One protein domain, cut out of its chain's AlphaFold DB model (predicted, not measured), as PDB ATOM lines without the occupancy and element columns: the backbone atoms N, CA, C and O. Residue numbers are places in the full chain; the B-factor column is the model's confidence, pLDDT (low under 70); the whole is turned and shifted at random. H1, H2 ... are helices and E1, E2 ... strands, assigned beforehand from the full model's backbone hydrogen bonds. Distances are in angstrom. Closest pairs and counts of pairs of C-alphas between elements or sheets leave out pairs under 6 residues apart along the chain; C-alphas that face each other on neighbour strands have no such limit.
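AT A GLANCE: This is residues 16 to 65 of the 179 residues of the protein "Unannotated protein" of freshwater metagenome (UniProt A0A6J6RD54). A narrow ribbon of two parallel strands, E1 and E2, has helix H2 over one face, and the short helix H1 packs on H2, away from E2. The link of residues 21 to 33 runs from H1 to E1. The printed part has 50 residues, with H1, E1, H2, E2 in order, mixed in class, only just compact and close to loose, with a radius of gyration of the C-alphas of 11.4 A, spanning 37 by 21 by 13 A.

HOW THE PARTS SIT: H1, residues 16 to 20, touches H2, residues 46 to 53; their closest C-alphas, of Leu 19 and Gly 50, are 6.4 A apart. E1, residues 34 to 40, and E2, residues 57 to 64, are parallel neighbours at 25 degrees; N 35 and O 57, 2.8 A apart, are within hydrogen-bond range. E1, H2, E2 form a strand-helix-strand unit, parallel strands joined through a helix, with a right-handed crossover. The closest C-alphas of H2 and E2, of Val 48 and Val 58, are 6.4 A apart. H1 and E2 are apart. In H1 and H2 every O i to N i+4 pair is within hydrogen-bond range.

IN THESE COORDINATES: H1 begins at C-alpha 16 (-8.105, 3.747, 13.691) and is 6.3 A long, E1 19.2 A, H2 10.4 A; E2, 21.3 A, ends at C-alpha 64 (1.752, 6.372, -5.412).

THE WHOLE: The C-alphas farthest apart, of Ile 28 and Arg 65, are 36.7 A apart. The printed part has no cut; the link H1 to E1 is long. Residues 43 to 44 have pLDDT under 70.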
ATOM      1  N   ALA A  16      -7.894   3.759  12.247       88.25
ATOM      2  CA  ALA A  16      -8.105   3.747  13.691       88.25
ATOM      3  C   ALA A  16      -8.156   2.310  14.218       88.25
ATOM      4  O   ALA A  16      -7.347   1.957  15.067       88.25
ATOM      5  N   SER A  17      -9.001   1.467  13.621       89.62
ATOM      6  CA  SER A  17      -9.119   0.051  13.994       89.62
ATOM      7  C   SER A  17      -7.801  -0.702  13.805       89.62
ATOM      8  O   SER A  17      -7.406  -1.490  14.654       89.62
ATOM      9  N   LEU A  18      -7.049  -0.392  12.739       92.19
ATOM     10  CA  LEU A  18      -5.720  -0.970  12.548       92.19
ATOM     11  C   LEU A  18      -4.750  -0.619  13.679       92.19
ATOM     12  O   LEU A  18      -3.978  -1.479  14.073       92.19
ATOM     13  N   LEU A  19      -4.766   0.620  14.176       92.25
ATOM     14  CA  LEU A  19      -3.902   1.050  15.279       92.25
ATOM     15  C   LEU A  19      -4.321   0.457  16.626       92.25
ATOM     16  O   LEU A  19      -3.453   0.198  17.451       92.25
ATOM     17  N   GLU A  20      -5.619   0.259  16.851       92.81
ATOM     18  CA  GLU A  20      -6.144  -0.355  18.078       92.81
ATOM     19  C   GLU A  20      -5.722  -1.822  18.217       92.81
ATOM     20  O   GLU A  20      -5.444  -2.282  19.321       92.81
ATOM     21  N   GLU A  21      -5.640  -2.540  17.097       94.06
ATOM     22  CA  GLU A  21      -5.239  -3.949  17.061       94.06
ATOM     23  C   GLU A  21      -3.721  -4.147  16.855       94.06
ATOM     24  O   GLU A  21      -3.226  -5.274  16.927       94.06
ATOM     25  N   TRP A  22      -2.962  -3.077  16.588       93.75
ATOM     26  CA  TRP A  22      -1.526  -3.174  16.311       93.75
ATOM     27  C   TRP A  22      -0.718  -3.414  17.599       93.75
ATOM     28  O   TRP A  22      -0.896  -2.679  18.572       93.75
ATOM     29  N   PRO A  23       0.218  -4.382  17.629       92.88
ATOM     30  CA  PRO A  23       1.011  -4.654  18.825       92.88
ATOM     31  C   PRO A  23       1.985  -3.512  19.155       92.88
ATOM     32  O   PRO A  23       2.634  -2.945  18.271       92.88
ATOM     33  N   GLU A  24       2.132  -3.202  20.443       94.50
ATOM     34  CA  GLU A  24       3.233  -2.361  20.928       94.50
ATOM     35  C   GLU A  24       4.581  -3.009  20.594       94.50
ATOM     36  O   GLU A  24       4.709  -4.234  20.610       94.50
ATOM     37  N   PHE A  25       5.584  -2.186  20.290       94.56
ATOM     38  CA  PHE A  25       6.934  -2.666  20.020       94.56
ATOM     39  C   PHE A  25       7.505  -3.406  21.237       94.56
ATOM     40  O   PHE A  25       7.605  -2.839  22.330       94.56
ATOM     41  N   ASP A  26       7.968  -4.640  21.030       93.00
ATOM     42  CA  ASP A  26       8.649  -5.430  22.048       93.00
ATOM     43  C   ASP A  26      10.055  -5.812  21.582       93.00
ATOM     44  O   ASP A  26      10.245  -6.687  20.748       93.00
ATOM     45  N   SER A  27      11.081  -5.225  22.201       89.06
ATOM     46  CA  SER A  27      12.491  -5.499  21.876       89.06
ATOM     47  C   SER A  27      12.927  -6.973  21.952       89.06
ATOM     48  O   SER A  27      13.984  -7.317  21.419       89.06
ATOM     49  N   ILE A  28      12.162  -7.838  22.629       88.38
ATOM     50  CA  ILE A  28      12.428  -9.278  22.720       88.38
ATOM     51  C   ILE A  28      11.860 -10.011  21.502       88.38
ATOM     52  O   ILE A  28      12.524 -10.891  20.951       88.38
ATOM     53  N   ASN A  29      10.640  -9.661  21.098       86.12
ATOM     54  CA  ASN A  29       9.903 -10.342  20.034       86.12
ATOM     55  C   ASN A  29      10.118  -9.694  18.655       86.12
ATOM     56  O   ASN A  29      10.046 -10.386  17.638       86.12
ATOM     57  N   ASP A  30      10.491  -8.416  18.631       87.88
ATOM     58  CA  ASP A  30      10.667  -7.575  17.451       87.88
ATOM     59  C   ASP A  30      12.134  -7.131  17.323       87.88
ATOM     60  O   ASP A  30      12.496  -5.987  17.610       87.88
ATOM     61  N   PRO A  31      13.037  -8.014  16.857       84.06
ATOM     62  CA  PRO A  31      14.458  -7.680  16.716       84.06
ATOM     63  C   PRO A  31      14.713  -6.561  15.690       84.06
ATOM     64  O   PRO A  31      15.817  -6.021  15.616       84.06
ATOM     65  N   ILE A  32      13.704  -6.228  14.881       84.94
ATOM     66  CA  ILE A  32      13.717  -5.149  13.900       84.94
ATOM     67  C   ILE A  32      12.646  -4.136  14.321       84.94
ATOM     68  O   ILE A  32      11.471  -4.318  14.027       84.94
ATOM     69  N   ASN A  33      13.059  -3.040  14.966       90.94
ATOM     70  CA  ASN A  33      12.176  -1.936  15.365       90.94
ATOM     71  C   ASN A  33      11.772  -1.035  14.176       90.94
ATOM     72  O   ASN A  33      11.828   0.185  14.277       90.94
ATOM     73  N   ARG A  34      11.488  -1.594  12.992       93.31
ATOM     74  CA  ARG A  34      11.233  -0.787  11.784       93.31
ATOM     75  C   ARG A  34      10.016  -1.275  11.016       93.31
ATOM     76  O   ARG A  34       9.964  -2.429  10.600       93.31
ATOM     77  N   ILE A  35       9.097  -0.355  10.739       94.19
ATOM     78  CA  ILE A  35       7.934  -0.564   9.877       94.19
ATOM     79  C   ILE A  35       8.148   0.192   8.569       94.19
ATOM     80  O   ILE A  35       8.292   1.411   8.563       94.19
ATOM     81  N   PHE A  36       8.121  -0.526   7.447       94.19
ATOM     82  CA  PHE A  36       8.090   0.084   6.121       94.19
ATOM     83  C   PHE A  36       6.643   0.344   5.696       94.19
ATOM     84  O   PHE A  36       5.863  -0.600   5.559       94.19
ATOM     85  N   LEU A  37       6.286   1.610   5.464       92.31
ATOM     86  CA  LEU A  37       4.914   2.034   5.183       92.31
ATOM     87  C   LEU A  37       4.786   2.662   3.780       92.31
ATOM     88  O   LEU A  37       4.853   3.883   3.634       92.31
ATOM     89  N   PRO A  38       4.574   1.854   2.724       91.94
ATOM     90  CA  PRO A  38       4.264   2.362   1.394       91.94
ATOM     91  C   PRO A  38       2.798   2.818   1.322       91.94
ATOM     92  O   PRO A  38       1.883   1.995   1.330       91.94
ATOM     93  N   ARG A  39       2.554   4.128   1.205       86.94
ATOM     94  CA  ARG A  39       1.196   4.706   1.203       86.94
ATOM     95  C   ARG A  39       0.925   5.665   0.044       86.94
ATOM     96  O   ARG A  39       1.828   6.082  -0.681       86.94
ATOM     97  N   ALA A  40      -0.350   6.017  -0.129       84.31
ATOM     98  CA  ALA A  40      -0.767   7.102  -1.014       84.31
ATOM     99  C   ALA A  40      -0.306   8.465  -0.469       84.31
ATOM    100  O   ALA A  40      -0.271   8.670   0.746       84.31
ATOM    101  N   ASP A  41      -0.071   9.426  -1.359       81.75
ATOM    102  CA  ASP A  41       0.244  10.818  -1.000       81.75
ATOM    103  C   ASP A  41      -0.831  11.522  -0.160       81.75
ATOM    104  O   ASP A  41      -0.515  12.402   0.630       81.75
ATOM    105  N   ILE A  42      -2.098  11.134  -0.325       70.50
ATOM    106  CA  ILE A  42      -3.247  11.737   0.376       70.50
ATOM    107  C   ILE A  42      -3.524  11.059   1.733       70.50
ATOM    108  O   ILE A  42      -4.391  11.514   2.477       70.50
ATOM    109  N   ALA A  43      -2.827   9.972   2.080       65.31
ATOM    110  CA  ALA A  43      -3.058   9.302   3.359       65.31
ATOM    111  C   ALA A  43      -2.720  10.234   4.540       65.31
ATOM    112  O   ALA A  43      -1.736  10.971   4.509       65.31
ATOM    113  N   THR A  44      -3.571  10.222   5.564       63.88
ATOM    114  CA  THR A  44      -3.428  11.064   6.755       63.88
ATOM    115  C   THR A  44      -2.257  10.578   7.611       63.88
ATOM    116  O   THR A  44      -2.089   9.372   7.790       63.88
ATOM    117  N   ASP A  45      -1.498  11.500   8.210       75.81
ATOM    118  CA  ASP A  45      -0.328  11.185   9.056       75.81
ATOM    119  C   ASP A  45      -0.681  10.418  10.353       75.81
ATOM    120  O   ASP A  45       0.200  10.011  11.109       75.81
ATOM    121  N   THR A  46      -1.972  10.176  10.604       83.88
ATOM    122  CA  THR A  46      -2.509   9.479  11.778       83.88
ATOM    123  C   THR A  46      -1.898   8.092  11.983       83.88
ATOM    124  O   THR A  46      -1.605   7.735  13.119       83.88
ATOM    125  N   LEU A  47      -1.664   7.325  10.910       88.31
ATOM    126  CA  LEU A  47      -1.084   5.981  11.028       88.31
ATOM    127  C   LEU A  47       0.383   6.033  11.473       88.31
ATOM    128  O   LEU A  47       0.776   5.305  12.375       88.31
ATOM    129  N   VAL A  48       1.179   6.930  10.881       91.75
ATOM    130  CA  VAL A  48       2.596   7.113  11.236       91.75
ATOM    131  C   VAL A  48       2.723   7.545  12.694       91.75
ATOM    132  O   VAL A  48       3.505   6.964  13.447       91.75
ATOM    133  N   ALA A  49       1.921   8.530  13.106       92.69
ATOM    134  CA  ALA A  49       1.911   9.018  14.479       92.69
ATOM    135  C   ALA A  49       1.501   7.922  15.477       92.69
ATOM    136  O   ALA A  49       2.150   7.775  16.509       92.69
ATOM    137  N   GLY A  50       0.469   7.135  15.155       94.06
ATOM    138  CA  GLY A  50       0.002   6.040  16.007       94.06
ATOM    139  C   GLY A  50       1.037   4.927  16.168       94.06
ATOM    140  O   GLY A  50       1.360   4.555  17.288       94.06
ATOM    141  N   LEU A  51       1.636   4.460  15.068       94.25
ATOM    142  CA  LEU A  51       2.680   3.431  15.112       94.25
ATOM    143  C   LEU A  51       3.925   3.906  15.876       94.25
ATOM    144  O   LEU A  51       4.499   3.151  16.655       94.25
ATOM    145  N   THR A  52       4.301   5.178  15.714       94.56
ATOM    146  CA  THR A  52       5.408   5.777  16.477       94.56
ATOM    147  C   THR A  52       5.085   5.846  17.972       94.56
ATOM    148  O   THR A  52       5.956   5.600  18.804       94.56
ATOM    149  N   ALA A  53       3.834   6.148  18.337       95.38
ATOM    150  CA  ALA A  53       3.390   6.156  19.732       95.38
ATOM    151  C   ALA A  53       3.410   4.755  20.370       95.38
ATOM    152  O   ALA A  53       3.656   4.645  21.567       95.38
ATOM    153  N   LEU A  54       3.230   3.703  19.563       94.94
ATOM    154  CA  LEU A  54       3.393   2.298  19.957       94.94
ATOM    155  C   LEU A  54       4.870   1.850  20.034       94.94
ATOM    156  O   LEU A  54       5.139   0.689  20.325       94.94
ATOM    157  N   GLY A  55       5.831   2.749  19.782       94.94
ATOM    158  CA  GLY A  55       7.269   2.504  19.940       94.94
ATOM    159  C   GLY A  55       8.025   2.117  18.664       94.94
ATOM    160  O   GLY A  55       9.245   1.958  18.721       94.94
ATOM    161  N   TRP A  56       7.339   2.017  17.522       96.31
ATOM    162  CA  TRP A  56       7.931   1.604  16.248       96.31
ATOM    163  C   TRP A  56       8.665   2.740  15.521       96.31
ATOM    164  O   TRP A  56       8.167   3.865  15.460       96.31
ATOM    165  N   GLU A  57       9.793   2.453  14.858       95.19
ATOM    166  CA  GLU A  57      10.360   3.390  13.873       95.19
ATOM    167  C   GLU A  57       9.685   3.209  12.506       95.19
ATOM    168  O   GLU A  57       9.800   2.165  11.862       95.19
ATOM    169  N   VAL A  58       8.995   4.240  12.022       94.75
ATOM    170  CA  VAL A  58       8.249   4.164  10.757       94.75
ATOM    171  C   VAL A  58       9.043   4.797   9.614       94.75
ATOM    172  O   VAL A  58       9.350   5.988   9.632       94.75
ATOM    173  N   GLU A  59       9.333   4.011   8.578       94.12
ATOM    174  CA  GLU A  59       9.826   4.492   7.287       94.12
ATOM    175  C   GLU A  59       8.641   4.721   6.343       94.12
ATOM    176  O   GLU A  59       8.136   3.798   5.699       94.12
ATOM    177  N   ASP A  60       8.186   5.970   6.284       91.38
ATOM    178  CA  ASP A  60       7.055   6.389   5.461       91.38
ATOM    179  C   ASP A  60       7.482   6.705   4.017       91.38
ATOM    180  O   ASP A  60       8.289   7.606   3.770       91.38
ATOM    181  N   VAL A  61       6.912   5.981   3.049       91.81
ATOM    182  CA  VAL A  61       7.191   6.166   1.622       91.81
ATOM    183  C   VAL A  61       5.903   6.416   0.850       91.81
ATOM    184  O   VAL A  61       4.992   5.591   0.805       91.81
ATOM    185  N   THR A  62       5.860   7.535   0.123       89.00
ATOM    186  CA  THR A  62       4.809   7.776  -0.875       89.00
ATOM    187  C   THR A  62       5.001   6.838  -2.067       89.00
ATOM    188  O   THR A  62       5.783   7.116  -2.975       89.00
ATOM    189  N   ALA A  63       4.270   5.726  -2.076       90.94
ATOM    190  CA  ALA A  63       4.354   4.709  -3.118       90.94
ATOM    191  C   ALA A  63       3.601   5.108  -4.395       90.94
ATOM    192  O   ALA A  63       3.992   4.728  -5.498       90.94
ATOM    193  N   PHE A  64       2.521   5.885  -4.268       86.06
ATOM    194  CA  PHE A  64       1.752   6.372  -5.412       86.06
ATOM    195  C   PHE A  64       1.034   7.685  -5.102       86.06
ATOM    196  O   PHE A  64       0.846   8.061  -3.945       86.06
ATOM    197  N   ARG A  65       0.620   8.385  -6.166       84.00
ATOM    198  CA  ARG A  65      -0.123   9.644  -6.074       84.00
ATOM    199  C   ARG A  65      -1.478   9.539  -6.737       84.00
ATOM    200  O   ARG A  65      -1.573   9.070  -7.873       84.00
TER     201      ARG A  65